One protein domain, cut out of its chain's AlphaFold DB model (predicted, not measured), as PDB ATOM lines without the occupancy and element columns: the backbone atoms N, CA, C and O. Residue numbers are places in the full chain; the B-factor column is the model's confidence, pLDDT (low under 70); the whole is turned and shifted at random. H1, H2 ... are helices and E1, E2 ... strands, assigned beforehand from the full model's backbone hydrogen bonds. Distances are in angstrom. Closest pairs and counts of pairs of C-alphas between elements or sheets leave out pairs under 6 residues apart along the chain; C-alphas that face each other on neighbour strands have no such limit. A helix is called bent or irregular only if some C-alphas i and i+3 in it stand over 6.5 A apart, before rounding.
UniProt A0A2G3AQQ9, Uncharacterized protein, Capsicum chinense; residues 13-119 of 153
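Overview. This is residues 13 to 119 of the 153 residues of an uncharacterized protein of Capsicum chinense (UniProt A0A2G3AQQ9). A long two-stranded hairpin, E1 and E2, with the short strand E3 beside E2, makes a small twisted sheet, and H3 packs slantwise on one face of it. H2 packs on H3, H1 lies off toward one end of the longest axis, apart from the sheet and the other helices, and little H4 sits by the start of E1. The printed part has 107 residues, with four named helices and three named strands in the order H1 H2 H3 E1 E2 H4 E3; the sheet, E1 E2 E3, is mixed. The class is mixed, helices and strands, with 50 residues, under half, in named elements. The whole is compact, with a radius of gyration of the C-alphas of 14.0 A and spans of 41 by 30 by 26 A.

Along the chain. E1 is residues 72 to 77, 16.1 A long, from C-alpha 72 at (78.570, -20.570, 200.301). E2, residues 82 to 89, is 20.3 A long and bends by 55 degrees at residue 86. E3 is residues 115 to 117, ending at C-alpha 117 at (91.970, -28.291, 203.949). H3, residues 53 to 63, is 15.9 A long. H2 is residues 32 to 38 and is only just irregular: C-alphas 35 and 38 are 6.7 A apart. H1, residues 16 to 26, is 15.6 A long and begins at C-alpha 16 at (72.053, -23.204, 180.253). H4 is residues 104 to 107.

Arrangement. The sheet is only just strongly twisted, its C-alphas lying up to 4.2 A off its best plane. E1 and E2, a hairpin, are antiparallel at 147 degrees, with N 74 and O 87 at 2.9 A and N 76 and O 84 at 2.8 A, within hydrogen-bond range. E2 and E3 are parallel at 65 degrees, with N 85 and O 117 at 2.8 A. E2, H4 and E3 form a strand-helix-strand unit, two parallel neighbour strands with a helix between, and its crossover is right-handed. H3 is on the sheet at a height of 8.0 A, over E1, slantwise at 47 degrees on the local plane; sheet and helix make two layers. H4 only grazes the sheet with residues 104 to 107; the closest C-alphas of E1 and H4, Ser 72 and Ile 107, are 5.3 A apart. H2 touches H3, closest at the C-alphas of Leu 37 and Ser 59, 6.6 A, at a steep tilt of 49 degrees, opposite ways. H1 is apart from H2, and only just apart from H3, at 8.5 A. Each O i to N i+4 pair is within range in H1, 6 of 7 in H3 and 2 of 3 in H2; H4 is too short for such a pair.

Size, cuts and confidence. The C-alphas of Ser 14 and Ser 48, the two farthest apart, are 43.2 A apart. The printed part has no cut. The links H2 to H3 and E2 to H4 are long, with 14 residues each. In the second, residues 91 to 92 pair antiparallel with residues 99 to 100. The mean pLDDT of the printed part is 90.9, and no printed residue is under 70.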
ATOM      1  N   LEU A  13      65.808 -23.241 181.597       84.62
ATOM      2  CA  LEU A  13      66.727 -22.171 181.196       84.62
ATOM      3  C   LEU A  13      67.238 -22.358 179.759       84.62
ATOM      4  O   LEU A  13      67.950 -23.311 179.438       84.62
ATOM      5  N   SER A  14      66.957 -21.385 178.889       82.12
ATOM      6  CA  SER A  14      67.595 -21.319 177.572       82.12
ATOM      7  C   SER A  14      69.109 -21.094 177.709       82.12
ATOM      8  O   SER A  14      69.578 -20.390 178.603       82.12
ATOM      9  N   ASN A  15      69.895 -21.713 176.821       85.31
ATOM     10  CA  ASN A  15      71.361 -21.592 176.772       85.31
ATOM     11  C   ASN A  15      72.109 -21.940 178.084       85.31
ATOM     12  O   ASN A  15      73.224 -21.458 178.297       85.31
ATOM     13  N   TYR A  16      71.533 -22.804 178.933       89.75
ATOM     14  CA  TYR A  16      72.053 -23.204 180.253       89.75
ATOM     15  C   TYR A  16      73.577 -23.431 180.315       89.75
ATOM     16  O   TYR A  16      74.254 -22.829 181.148       89.75
ATOM     17  N   PHE A  17      74.142 -24.248 179.418       90.38
ATOM     18  CA  PHE A  17      75.581 -24.543 179.446       90.38
ATOM     19  C   PHE A  17      76.457 -23.366 179.008       90.38
ATOM     20  O   PHE A  17      77.482 -23.124 179.635       90.38
ATOM     21  N   ASN A  18      76.041 -22.580 178.010       89.69
ATOM     22  CA  ASN A  18      76.788 -21.386 177.590       89.69
ATOM     23  C   ASN A  18      76.818 -20.336 178.712       89.69
ATOM     24  O   ASN A  18      77.847 -19.705 178.947       89.69
ATOM     25  N   ARG A  19      75.707 -20.197 179.450       87.56
ATOM     26  CA  ARG A  19      75.621 -19.371 180.663       87.56
ATOM     27  C   ARG A  19      76.580 -19.866 181.752       87.56
ATOM     28  O   ARG A  19      77.325 -19.059 182.297       87.56
ATOM     29  N   ALA A  20      76.598 -21.171 182.030       88.06
ATOM     30  CA  ALA A  20      77.496 -21.764 183.023       88.06
ATOM     31  C   ALA A  20      78.985 -21.590 182.658       88.06
ATOM     32  O   ALA A  20      79.782 -21.230 183.521       88.06
ATOM     33  N   ILE A  21      79.352 -21.780 181.385       88.50
ATOM     34  CA  ILE A  21      80.725 -21.580 180.886       88.50
ATOM     35  C   ILE A  21      81.154 -20.117 181.046       88.50
ATOM     36  O   ILE A  21      82.230 -19.856 181.584       88.50
ATOM     37  N   ARG A  22      80.308 -19.156 180.640       86.75
ATOM     38  CA  ARG A  22      80.600 -17.725 180.821       86.75
ATOM     39  C   ARG A  22      80.802 -17.381 182.300       86.75
ATOM     40  O   ARG A  22      81.783 -16.727 182.630       86.75
ATOM     41  N   PHE A  23      79.904 -17.832 183.175       85.31
ATOM     42  CA  PHE A  23      79.988 -17.540 184.605       85.31
ATOM     43  C   PHE A  23      81.235 -18.164 185.253       85.31
ATOM     44  O   PHE A  23      81.884 -17.516 186.067       85.31
ATOM     45  N   ASN A  24      81.653 -19.364 184.829       86.31
ATOM     46  CA  ASN A  24      82.941 -19.927 185.246       86.31
ATOM     47  C   ASN A  24      84.122 -19.024 184.843       86.31
ATOM     48  O   ASN A  24      85.018 -18.807 185.650       86.31
ATOM     49  N   GLY A  25      84.090 -18.440 183.639       85.19
ATOM     50  CA  GLY A  25      85.062 -17.434 183.183       85.19
ATOM     51  C   GLY A  25      85.144 -16.176 184.063       85.19
ATOM     52  O   GLY A  25      86.197 -15.549 184.147       85.19
ATOM     53  N   GLU A  26      84.059 -15.822 184.754       85.75
ATOM     54  CA  GLU A  26      83.990 -14.670 185.666       85.75
ATOM     55  C   GLU A  26      84.473 -15.016 187.091       85.75
ATOM     56  O   GLU A  26      84.901 -14.129 187.834       85.75
ATOM     57  N   ILE A  27      84.469 -16.297 187.478       86.56
ATOM     58  CA  ILE A  27      84.944 -16.771 188.785       86.56
ATOM     59  C   ILE A  27      86.472 -16.896 188.755       86.56
ATOM     60  O   ILE A  27      87.030 -17.779 188.105       86.56
ATOM     61  N   GLY A  28      87.172 -16.009 189.468       76.75
ATOM     62  CA  GLY A  28      88.640 -16.040 189.551       76.75
ATOM     63  C   GLY A  28      89.345 -15.885 188.194       76.75
ATOM     64  O   GLY A  28      90.474 -16.334 188.048       76.75
ATOM     65  N   GLY A  29      88.685 -15.294 187.190       82.00
ATOM     66  CA  GLY A  29      89.215 -15.205 185.823       82.00
ATOM     67  C   GLY A  29      89.244 -16.543 185.073       82.00
ATOM     68  O   GLY A  29      90.140 -16.763 184.265       82.00
ATOM     69  N   GLY A  30      88.309 -17.453 185.368       85.56
ATOM     70  CA  GLY A  30      88.213 -18.784 184.760       85.56
ATOM     71  C   GLY A  30      88.704 -19.912 185.661       85.56
ATOM     72  O   GLY A  30      88.277 -21.053 185.488       85.56
ATOM     73  N   ASN A  31      89.544 -19.598 186.652       88.00
ATOM     74  CA  ASN A  31      90.070 -20.567 187.605       88.00
ATOM     75  C   ASN A  31      90.087 -19.975 189.027       88.00
ATOM     76  O   ASN A  31      90.967 -19.193 189.391       88.00
ATOM     77  N   LEU A  32      89.123 -20.396 189.854       90.44
ATOM     78  CA  LEU A  32      89.001 -19.982 191.257       90.44
ATOM     79  C   LEU A  32      90.278 -20.249 192.071       90.44
ATOM     80  O   LEU A  32      90.685 -19.415 192.881       90.44
ATOM     81  N   LEU A  33      90.891 -21.416 191.867       89.06
ATOM     82  CA  LEU A  33      92.038 -21.875 192.641       89.06
ATOM     83  C   LEU A  33      93.272 -21.017 192.350       89.06
ATOM     84  O   LEU A  33      93.892 -20.503 193.274       89.06
ATOM     85  N   GLN A  34      93.603 -20.814 191.078       87.38
ATOM     86  CA  GLN A  34      94.786 -20.065 190.671       87.38
ATOM     87  C   GLN A  34      94.576 -18.548 190.769       87.38
ATOM     88  O   GLN A  34      95.433 -17.848 191.303       87.38
ATOM     89  N   GLY A  35      93.452 -18.030 190.263       85.56
ATOM     90  CA  GLY A  35      93.215 -16.590 190.114       85.56
ATOM     91  C   GLY A  35      92.627 -15.885 191.341       85.56
ATOM     92  O   GLY A  35      92.628 -14.652 191.386       85.56
ATOM     93  N   GLN A  36      92.146 -16.632 192.341       90.81
ATOM     94  CA  GLN A  36      91.750 -16.084 193.642       90.81
ATOM     95  C   GLN A  36      92.521 -16.743 194.790       90.81
ATOM     96  O   GLN A  36      93.369 -16.080 195.384       90.81
ATOM     97  N   LEU A  37      92.247 -18.026 195.078       89.69
ATOM     98  CA  LEU A  37      92.702 -18.684 196.311       89.69
ATOM     99  C   LEU A  37      94.229 -18.594 196.464       89.69
ATOM    100  O   LEU A  37      94.713 -17.991 197.416       89.69
ATOM    101  N   ILE A  38      94.981 -19.103 195.485       88.62
ATOM    102  CA  ILE A  38      96.446 -19.031 195.460       88.62
ATOM    103  C   ILE A  38      96.905 -17.604 195.138       88.62
ATOM    104  O   ILE A  38      97.661 -17.009 195.901       88.62
ATOM    105  N   GLY A  39      96.472 -17.064 193.993       84.12
ATOM    106  CA  GLY A  39      97.082 -15.883 193.376       84.12
ATOM    107  C   GLY A  39      96.846 -14.548 194.085       84.12
ATOM    108  O   GLY A  39      97.567 -13.596 193.795       84.12
ATOM    109  N   LYS A  40      95.862 -14.457 194.988       87.69
ATOM    110  CA  LYS A  40      95.586 -13.240 195.773       87.69
ATOM    111  C   LYS A  40      95.655 -13.473 197.276       87.69
ATOM    112  O   LYS A  40      96.231 -12.648 197.977       87.69
ATOM    113  N   ASP A  41      95.090 -14.581 197.750       89.25
ATOM    114  CA  ASP A  41      94.861 -14.797 199.183       89.25
ATOM    115  C   ASP A  41      95.854 -15.790 199.825       89.25
ATOM    116  O   ASP A  41      95.803 -16.019 201.031       89.25
ATOM    117  N   GLY A  42      96.772 -16.385 199.049       88.62
ATOM    118  CA  GLY A  42      97.782 -17.329 199.556       88.62
ATOM    119  C   GLY A  42      97.217 -18.671 200.046       88.62
ATOM    120  O   GLY A  42      97.913 -19.442 200.711       88.62
ATOM    121  N   ILE A  43      95.960 -18.968 199.715       90.25
ATOM    122  CA  ILE A  43      95.255 -20.201 200.062       90.25
ATOM    123  C   ILE A  43      95.714 -21.302 199.099       90.25
ATOM    124  O   ILE A  43      95.174 -21.486 198.006       90.25
ATOM    125  N   VAL A  44      96.770 -22.012 199.501       89.75
ATOM    126  CA  VAL A  44      97.407 -23.063 198.707       89.75
ATOM    127  C   VAL A  44      96.732 -24.421 198.916       89.75
ATOM    128  O   VAL A  44      96.408 -24.793 200.046       89.75
ATOM    129  N   PRO A  45      96.550 -25.213 197.846       87.56
ATOM    130  CA  PRO A  45      95.994 -26.548 197.957       87.56
ATOM    131  C   PRO A  45      97.060 -27.506 198.511       87.56
ATOM    132  O   PRO A  45      97.954 -27.952 197.788       87.56
ATOM    133  N   CYS A  46      97.014 -27.793 199.811       85.12
ATOM    134  CA  CYS A  46      98.005 -28.619 200.497       85.12
ATOM    135  C   CYS A  46      97.401 -29.322 201.717       85.12
ATOM    136  O   CYS A  46      96.789 -28.681 202.564       85.12
ATOM    137  N   ASP A  47      97.649 -30.625 201.852       80.94
ATOM    138  CA  ASP A  47      97.037 -31.464 202.895       80.94
ATOM    139  C   ASP A  47      97.550 -31.168 204.320       80.94
ATOM    140  O   ASP A  47      96.979 -31.647 205.297       80.94
ATOM    141  N   SER A  48      98.624 -30.380 204.448       82.75
ATOM    142  CA  SER A  48      99.159 -29.888 205.725       82.75
ATOM    143  C   SER A  48      98.794 -28.429 206.029       82.75
ATOM    144  O   SER A  48      99.202 -27.916 207.070       82.75
ATOM    145  N   ALA A  49      98.086 -27.743 205.127       90.62
ATOM    146  CA  ALA A  49      97.611 -26.378 205.327       90.62
ATOM    147  C   ALA A  49      96.142 -26.398 205.766       90.62
ATOM    148  O   ALA A  49      95.319 -27.105 205.186       90.62
ATOM    149  N   ASN A  50      95.817 -25.608 206.788       93.44
ATOM    150  CA  ASN A  50      94.472 -25.506 207.339       93.44
ATOM    151  C   ASN A  50      94.010 -24.053 207.286       93.44
ATOM    152  O   ASN A  50      94.747 -23.160 207.694       93.44
ATOM    153  N   TYR A  51      92.779 -23.850 206.827       95.19
ATOM    154  CA  TYR A  51      92.134 -22.548 206.715       95.19
ATOM    155  C   TYR A  51      90.854 -22.529 207.545       95.19
ATOM    156  O   TYR A  51      90.118 -23.518 207.604       95.19
ATOM    157  N   THR A  52      90.563 -21.402 208.179       94.69
ATOM    158  CA  THR A  52      89.310 -21.198 208.906       94.69
ATOM    159  C   THR A  52      88.146 -20.938 207.948       94.69
ATOM    160  O   THR A  52      88.319 -20.530 206.795       94.69
ATOM    161  N   ASN A  53      86.915 -21.099 208.449       93.81
ATOM    162  CA  ASN A  53      85.712 -20.691 207.716       93.81
ATOM    163  C   ASN A  53      85.763 -19.205 207.303       93.81
ATOM    164  O   ASN A  53      85.347 -18.872 206.197       93.81
ATOM    165  N   ALA A  54      86.300 -18.331 208.164       93.75
ATOM    166  CA  ALA A  54      86.355 -16.890 207.933       93.75
ATOM    167  C   ALA A  54      87.334 -16.500 206.812       93.75
ATOM    168  O   ALA A  54      86.987 -15.668 205.974       93.75
ATOM    169  N   GLU A  55      88.519 -17.115 206.758       94.69
ATOM    170  CA  GLU A  55      89.512 -16.867 205.699       94.69
ATOM    171  C   GLU A  55      88.980 -17.291 204.327       94.69
ATOM    172  O   GLU A  55      88.965 -16.489 203.390       94.69
ATOM    173  N   LEU A  56      88.450 -18.518 204.227       95.50
ATOM    174  CA  LEU A  56      87.834 -19.012 202.994       95.50
ATOM    175  C   LEU A  56      86.620 -18.171 202.595       95.50
ATOM    176  O   LEU A  56      86.483 -17.818 201.427       95.50
ATOM    177  N   LEU A  57      85.752 -17.800 203.540       95.56
ATOM    178  CA  LEU A  57      84.609 -16.944 203.237       95.56
ATOM    179  C   LEU A  57      85.053 -15.577 202.707       95.56
ATOM    180  O   LEU A  57      84.513 -15.128 201.702       95.56
ATOM    181  N   SER A  58      86.037 -14.935 203.338       95.12
ATOM    182  CA  SER A  58      86.571 -13.637 202.905       95.12
ATOM    183  C   SER A  58      87.117 -13.701 201.473       95.12
ATOM    184  O   SER A  58      86.677 -12.942 200.604       95.12
ATOM    185  N   SER A  59      87.987 -14.682 201.202       94.69
ATOM    186  CA  SER A  59      88.568 -14.945 199.879       94.69
ATOM    187  C   SER A  59      87.497 -15.163 198.802       94.69
ATOM    188  O   SER A  59      87.515 -14.541 197.738       94.69
ATOM    189  N   LEU A  60      86.492 -15.993 199.096       95.81
ATOM    190  CA  LEU A  60      85.413 -16.286 198.155       95.81
ATOM    191  C   LEU A  60      84.484 -15.080 197.943       95.81
ATOM    192  O   LEU A  60      84.099 -14.802 196.808       95.81
ATOM    193  N   LYS A  61      84.162 -14.306 198.987       96.12
ATOM    194  CA  LYS A  61      83.363 -13.077 198.844       96.12
ATOM    195  C   LYS A  61      84.072 -12.040 197.965       96.12
ATOM    196  O   LYS A  61      83.398 -11.368 197.181       96.12
ATOM    197  N   ALA A  62      85.402 -11.951 198.015       94.56
ATOM    198  CA  ALA A  62      86.187 -11.034 197.182       94.56
ATOM    199  C   ALA A  62      86.066 -11.300 195.664       94.56
ATOM    200  O   ALA A  62      86.157 -10.356 194.878       94.56
ATOM    201  N   VAL A  63      85.768 -12.538 195.234       93.50
ATOM    202  CA  VAL A  63      85.487 -12.873 193.816       93.50
ATOM    203  C   VAL A  63      84.303 -12.073 193.267       93.50
ATOM    204  O   VAL A  63      84.282 -11.707 192.095       93.50
ATOM    205  N   THR A  64      83.327 -11.754 194.120       93.44
ATOM    206  CA  THR A  64      82.102 -11.034 193.733       93.44
ATOM    207  C   THR A  64      82.293  -9.512 193.607       93.44
ATOM    208  O   THR A  64      81.337  -8.779 193.345       93.44
ATOM    209  N   GLY A  65      83.530  -9.027 193.765       89.38
ATOM    210  CA  GLY A  65      83.907  -7.625 193.619       89.38
ATOM    211  C   GLY A  65      83.607  -6.766 194.851       89.38
ATOM    212  O   GLY A  65      83.453  -7.259 195.967       89.38
ATOM    213  N   GLN A  66      83.530  -5.447 194.642       83.00
ATOM    214  CA  GLN A  66      83.447  -4.440 195.714       83.00
ATOM    215  C   GLN A  66      82.269  -4.641 196.680       83.00
ATOM    216  O   GLN A  66      82.389  -4.331 197.860       83.00
ATOM    217  N   ASN A  67      81.147  -5.180 196.194       86.06
ATOM    218  CA  ASN A  67      79.932  -5.369 196.990       86.06
ATOM    219  C   ASN A  67      79.917  -6.666 197.819       86.06
ATOM    220  O   ASN A  67      78.910  -6.909 198.481       86.06
ATOM    221  N   GLN A  68      80.974  -7.493 197.749       93.19
ATOM    222  CA  GLN A  68      81.207  -8.696 198.564       93.19
ATOM    223  C   GLN A  68      79.927  -9.469 198.940       93.19
ATOM    224  O   GLN A  68      79.529  -9.539 200.106       93.19
ATOM    225  N   LYS A  69      79.275 -10.038 197.926       96.19
ATOM    226  CA  LYS A  69      78.023 -10.785 198.049       96.19
ATOM    227  C   LYS A  69      78.180 -12.035 198.899       96.19
ATOM    228  O   LYS A  69      79.239 -12.656 198.904       96.19
ATOM    229  N   GLU A  70      77.125 -12.422 199.612       96.44
ATOM    230  CA  GLU A  70      77.122 -13.693 200.339       96.44
ATOM    231  C   GLU A  70      77.249 -14.883 199.381       96.44
ATOM    232  O   GLU A  70      76.461 -15.052 198.451       96.44
ATOM    233  N   VAL A  71      78.231 -15.736 199.663       96.12
ATOM    234  CA  VAL A  71      78.553 -16.978 198.947       96.12
ATOM    235  C   VAL A  71      78.453 -18.159 199.913       96.12
ATOM    236  O   VAL A  71      78.345 -17.973 201.126       96.12
ATOM    237  N   SER A  72      78.507 -19.393 199.424       96.50
ATOM    238  CA  SER A  72      78.570 -20.570 200.301       96.50
ATOM    239  C   SER A  72      79.602 -21.576 199.820       96.50
ATOM    240  O   SER A  72      80.019 -21.546 198.667       96.50
ATOM    241  N   PHE A  73      80.021 -22.467 200.709       96.12
ATOM    242  CA  PHE A  73      80.901 -23.576 200.376       96.12
ATOM    243  C   PHE A  73      80.634 -24.764 201.301       96.12
ATOM    244  O   PHE A  73      80.408 -24.597 202.500       96.12
ATOM    245  N   THR A  74      80.653 -25.969 200.742       96.44
ATOM    246  CA  THR A  74      80.470 -27.216 201.490       96.44
ATOM    247  C   THR A  74      81.807 -27.923 201.665       96.44
ATOM    248  O   THR A  74      82.725 -27.768 200.853       96.44
ATOM    249  N   CYS A  75      81.907 -28.729 202.720       95.31
ATOM    250  CA  CYS A  75      83.085 -29.533 203.008       95.31
ATOM    251  C   CYS A  75      82.724 -31.019 203.057       95.31
ATOM    252  O   CYS A  75      81.600 -31.394 203.395       95.31
ATOM    253  N   LYS A  76      83.710 -31.871 202.785       95.06
ATOM    254  CA  LYS A  76      83.668 -33.306 203.052       95.06
ATOM    255  C   LYS A  76      84.431 -33.578 204.348       95.06
ATOM    256  O   LYS A  76      85.655 -33.463 204.379       95.06
ATOM    257  N   ASN A  77      83.705 -33.911 205.412       93.81
ATOM    258  CA  ASN A  77      84.282 -34.126 206.741       93.81
ATOM    259  C   ASN A  77      85.310 -35.268 206.744       93.81
ATOM    260  O   ASN A  77      85.091 -36.311 206.127       93.81
ATOM    261  N   ILE A  78      86.405 -35.063 207.479       93.94
ATOM    262  CA  ILE A  78      87.413 -36.085 207.794       93.94
ATOM    263  C   ILE A  78      87.182 -36.569 209.227       93.94
ATOM    264  O   ILE A  78      87.123 -37.766 209.492       93.94
ATOM    265  N   ASN A  79      87.023 -35.622 210.152       93.00
ATOM    266  CA  ASN A  79      86.698 -35.841 211.558       93.00
ATOM    267  C   ASN A  79      85.978 -34.590 212.115       93.00
ATOM    268  O   ASN A  79      85.611 -33.696 211.356       93.00
ATOM    269  N   ALA A  80      85.763 -34.517 213.431       90.06
ATOM    270  CA  ALA A  80      85.048 -33.404 214.068       90.06
ATOM    271  C   ALA A  80      85.758 -32.034 213.971       90.06
ATOM    272  O   ALA A  80      85.120 -31.007 214.186       90.06
ATOM    273  N   THR A  81      87.060 -31.999 213.672       93.06
ATOM    274  CA  THR A  81      87.866 -30.767 213.625       93.06
ATOM    275  C   THR A  81      88.443 -30.452 212.247       93.06
ATOM    276  O   THR A  81      88.874 -29.319 212.048       93.06
ATOM    277  N   HIS A  82      88.449 -31.409 211.312       94.00
ATOM    278  CA  HIS A  82      89.030 -31.273 209.973       94.00
ATOM    279  C   HIS A  82      88.063 -31.722 208.870       94.00
ATOM    280  O   HIS A  82      87.426 -32.777 208.970       94.00
ATOM    281  N   ALA A  83      88.016 -30.967 207.772       95.88
ATOM    282  CA  ALA A  83      87.296 -31.338 206.554       95.88
ATOM    283  C   ALA A  83      88.022 -30.846 205.292       95.88
ATOM    284  O   ALA A  83      88.753 -29.862 205.338       95.88
ATOM    285  N   TYR A  84      87.782 -31.494 204.153       95.06
ATOM    286  CA  TYR A  84      88.224 -30.990 202.849       95.06
ATOM    287  C   TYR A  84      87.192 -30.022 202.269       95.06
ATOM    288  O   TYR A  84      86.000 -30.339 202.273       95.06
ATOM    289  N   LEU A  85      87.626 -28.896 201.700       94.69
ATOM    290  CA  LEU A  85      86.783 -28.067 200.836       94.69
ATOM    291  C   LEU A  85      86.282 -28.914 199.653       94.69
ATOM    292  O   LEU A  85      87.075 -29.585 198.994       94.69
ATOM    293  N   ASN A  86      84.970 -28.916 199.404       93.94
ATOM    294  CA  ASN A  86      84.334 -29.849 198.467       93.94
ATOM    295  C   ASN A  86      83.608 -29.142 197.313       93.94
ATOM    296  O   ASN A  86      83.779 -29.525 196.158       93.94
ATOM    297  N   GLN A  87      82.803 -28.118 197.603       94.38
ATOM    298  CA  GLN A  87      82.112 -27.315 196.587       94.38
ATOM    299  C   GLN A  87      82.048 -25.856 197.022       94.38
ATOM    300  O   GLN A  87      81.932 -25.571 198.212       94.38
ATOM    301  N   VAL A  88      82.054 -24.948 196.050       95.00
ATOM    302  CA  VAL A  88      81.841 -23.510 196.241       95.00
ATOM    303  C   VAL A  88      80.630 -23.085 195.412       95.00
ATOM    304  O   VAL A  88      80.468 -23.524 194.274       95.00
ATOM    305  N   SER A  89      79.793 -22.230 195.989       95.25
ATOM    306  CA  SER A  89      78.534 -21.755 195.423       95.25
ATOM    307  C   SER A  89      78.520 -20.229 195.375       95.25
ATOM    308  O   SER A  89      78.456 -19.563 196.412       95.25
ATOM    309  N   PHE A  90      78.518 -19.698 194.155       94.81
ATOM    310  CA  PHE A  90      78.238 -18.299 193.848       94.81
ATOM    311  C   PHE A  90      76.820 -18.180 193.289       94.81
ATOM    312  O   PHE A  90      76.350 -19.084 192.597       94.81
ATOM    313  N   CYS A  91      76.145 -17.065 193.562       93.25
ATOM    314  CA  CYS A  91      74.784 -16.825 193.096       93.25
ATOM    315  C   CYS A  91      74.733 -15.606 192.169       93.25
ATOM    316  O   CYS A  91      75.385 -14.594 192.425       93.25
ATOM    317  N   ASP A  92      73.951 -15.699 191.093       90.62
ATOM    318  CA  ASP A  92      73.842 -14.676 190.051       90.62
ATOM    319  C   ASP A  92      72.425 -14.088 189.949       90.62
ATOM    320  O   ASP A  92      71.442 -14.641 190.450       90.62
ATOM    321  N   THR A  93      72.291 -12.928 189.311       89.88
ATOM    322  CA  THR A  93      70.994 -12.394 188.882       89.88
ATOM    323  C   THR A  93      70.344 -13.315 187.845       89.88
ATOM    324  O   THR A  93      71.011 -14.085 187.158       89.88
ATOM    325  N   ASN A  94      69.016 -13.252 187.689       83.75
ATOM    326  CA  ASN A  94      68.295 -14.180 186.803       83.75
ATOM    327  C   ASN A  94      68.730 -14.087 185.322       83.75
ATOM    328  O   ASN A  94      68.453 -15.009 184.561       83.75
ATOM    329  N   ASP A  95      69.461 -13.043 184.926       82.38
ATOM    330  CA  ASP A  95      70.067 -12.847 183.604       82.38
ATOM    331  C   ASP A  95      71.573 -13.198 183.517       82.38
ATOM    332  O   ASP A  95      72.171 -13.008 182.459       82.38
ATOM    333  N   ALA A  96      72.189 -13.707 184.595       79.06
ATOM    334  CA  ALA A  96      73.630 -13.976 184.719       79.06
ATOM    335  C   ALA A  96      74.517 -12.792 184.324       79.06
ATOM    336  O   ALA A  96      75.480 -12.958 183.576       79.06
ATOM    337  N   LYS A  97      74.199 -11.574 184.763       83.12
ATOM    338  CA  LYS A  97      75.079 -10.414 184.527       83.12
ATOM    339  C   LYS A  97      75.814  -9.942 185.767       83.12
ATOM    340  O   LYS A  97      76.862  -9.329 185.629       83.12
ATOM    341  N   ASN A  98      75.275 -10.211 186.953       88.44
ATOM    342  CA  ASN A  98      75.831  -9.723 188.208       88.44
ATOM    343  C   ASN A  98      75.743 -10.799 189.287       88.44
ATOM    344  O   ASN A  98      74.778 -11.563 189.329       88.44
ATOM    345  N   TYR A  99      76.703 -10.803 190.210       92.75
ATOM    346  CA  TYR A  99      76.586 -11.562 191.452       92.75
ATOM    347  C   TYR A  99      75.467 -10.991 192.335       92.75
ATOM    348  O   TYR A  99      75.282  -9.773 192.434       92.75
ATOM    349  N   LYS A 100      74.747 -11.874 193.027       95.12
ATOM    350  CA  LYS A 100      73.796 -11.536 194.092       95.12
ATOM    351  C   LYS A 100      74.096 -12.360 195.337       95.12
ATOM    352  O   LYS A 100      74.748 -13.397 195.260       95.12
ATOM    353  N   ASP A 101      73.575 -11.914 196.469       97.19
ATOM    354  CA  ASP A 101      73.649 -12.658 197.721       97.19
ATOM    355  C   ASP A 101      72.951 -14.019 197.577       97.19
ATOM    356  O   ASP A 101      71.810 -14.108 197.107       97.19
ATOM    357  N   CYS A 102      73.645 -15.095 197.948       96.56
ATOM    358  CA  CYS A 102      73.055 -16.425 197.962       96.56
ATOM    359  C   CYS A 102      71.901 -16.511 198.977       96.56
ATOM    360  O   CYS A 102      71.945 -15.877 200.032       96.56
ATOM    361  N   PRO A 103      70.853 -17.307 198.696       96.62
ATOM    362  CA  PRO A 103      69.729 -17.443 199.613       96.62
ATOM    363  C   PRO A 103      70.164 -18.124 200.917       96.62
ATOM    364  O   PRO A 103      71.058 -18.973 200.928       96.62
ATOM    365  N   ALA A 104      69.472 -17.809 202.016       96.19
ATOM    366  CA  ALA A 104      69.775 -18.351 203.344       96.19
ATOM    367  C   ALA A 104      69.807 -19.894 203.391       96.19
ATOM    368  O   ALA A 104      70.587 -20.463 204.146       96.19
ATOM    369  N   SER A 105      69.025 -20.572 202.540       95.31
ATOM    370  CA  SER A 105      69.010 -22.037 202.385       95.31
ATOM    371  C   SER A 105      70.287 -22.638 201.780       95.31
ATOM    372  O   SER A 105      70.536 -23.826 201.953       95.31
ATOM    373  N   VAL A 106      71.087 -21.837 201.070       94.38
ATOM    374  CA  VAL A 106      72.411 -22.214 200.543       94.38
ATOM    375  C   VAL A 106      73.509 -21.814 201.531       94.38
ATOM    376  O   VAL A 106      74.485 -22.544 201.707       94.38
ATOM    377  N   ILE A 107      73.343 -20.686 202.230       95.44
ATOM    378  CA  ILE A 107      74.260 -20.238 203.289       95.44
ATOM    379  C   ILE A 107      74.234 -21.199 204.490       95.44
ATOM    380  O   ILE A 107      75.287 -21.517 205.033       95.44
ATOM    381  N   SER A 108      73.069 -21.726 204.877       93.19
ATOM    382  CA  SER A 108      72.938 -22.666 206.003       93.19
ATOM    383  C   SER A 108      73.621 -24.022 205.781       93.19
ATOM    384  O   SER A 108      73.831 -24.760 206.740       93.19
ATOM    385  N   GLN A 109      73.996 -24.345 204.540       91.62
ATOM    386  CA  GLN A 109      74.771 -25.542 204.188       91.62
ATOM    387  C   GLN A 109      76.291 -25.326 204.293       91.62
ATOM    388  O   GLN A 109      77.058 -26.259 204.043       91.62
ATOM    389  N   ARG A 110      76.746 -24.111 204.640       93.19
ATOM    390  CA  ARG A 110      78.171 -23.786 204.764       93.19
ATOM    391  C   ARG A 110      78.807 -24.638 205.866       93.19
ATOM    392  O   ARG A 110      78.311 -24.671 206.992       93.19
ATOM    393  N   CYS A 111      79.908 -25.324 205.565       90.69
ATOM    394  CA  CYS A 111      80.572 -26.170 206.561       90.69
ATOM    395  C   CYS A 111      81.171 -25.340 207.704       90.69
ATOM    396  O   CYS A 111      81.953 -24.419 207.475       90.69
ATOM    397  N   ASN A 112      80.842 -25.709 208.943       88.62
ATOM    398  CA  ASN A 112      81.330 -25.055 210.154       88.62
ATOM    399  C   ASN A 112      82.281 -25.989 210.921       88.62
ATOM    400  O   ASN A 112      81.890 -26.630 211.894       88.62
ATOM    401  N   VAL A 113      83.520 -26.101 210.435       92.69
ATOM    402  CA  VAL A 113      84.625 -26.808 211.105       92.69
ATOM    403  C   VAL A 113      85.812 -25.850 211.273       92.69
ATOM    404  O   VAL A 113      85.958 -24.940 210.454       92.69
ATOM    405  N   PRO A 114      86.657 -26.020 212.308       91.44
ATOM    406  CA  PRO A 114      87.756 -25.091 212.567       91.44
ATOM    407  C   PRO A 114      88.890 -25.190 211.538       91.44
ATOM    408  O   PRO A 114      89.477 -24.163 211.214       91.44
ATOM    409  N   ASN A 115      89.176 -26.386 211.010       95.50
ATOM    410  CA  ASN A 115      90.255 -26.611 210.049       95.50
ATOM    411  C   ASN A 115      89.689 -27.123 208.719       95.50
ATOM    412  O   ASN A 115      89.133 -28.224 208.646       95.50
ATOM    413  N   ILE A 116      89.833 -26.331 207.661       96.19
ATOM    414  CA  ILE A 116      89.433 -26.699 206.306       96.19
ATOM    415  C   ILE A 116      90.687 -26.817 205.448       96.19
ATOM    416  O   ILE A 116      91.436 -25.857 205.276       96.19
ATOM    417  N   ILE A 117      90.893 -28.002 204.889       95.44
ATOM    418  CA  ILE A 117      91.970 -28.291 203.949       95.44
ATOM    419  C   ILE A 117      91.446 -28.004 202.544       95.44
ATOM    420  O   ILE A 117      90.421 -28.560 202.139       95.44
ATOM    421  N   VAL A 118      92.144 -27.174 201.771       94.06
ATOM    422  CA  VAL A 118      91.907 -27.094 200.323       94.06
ATOM    423  C   VAL A 118      92.663 -28.264 199.685       94.06
ATOM    424  O   VAL A 118      93.893 -28.279 199.738       94.06
ATOM    425  N   PRO A 119      91.971 -29.284 199.142       89.25
ATOM    426  CA  PRO A 119      92.642 -30.476 198.639       89.25
ATOM    427  C   PRO A 119      93.475 -30.147 197.399       89.25
ATOM    428  O   PRO A 119      93.102 -29.293 196.588       89.25
TER     429      PRO A 119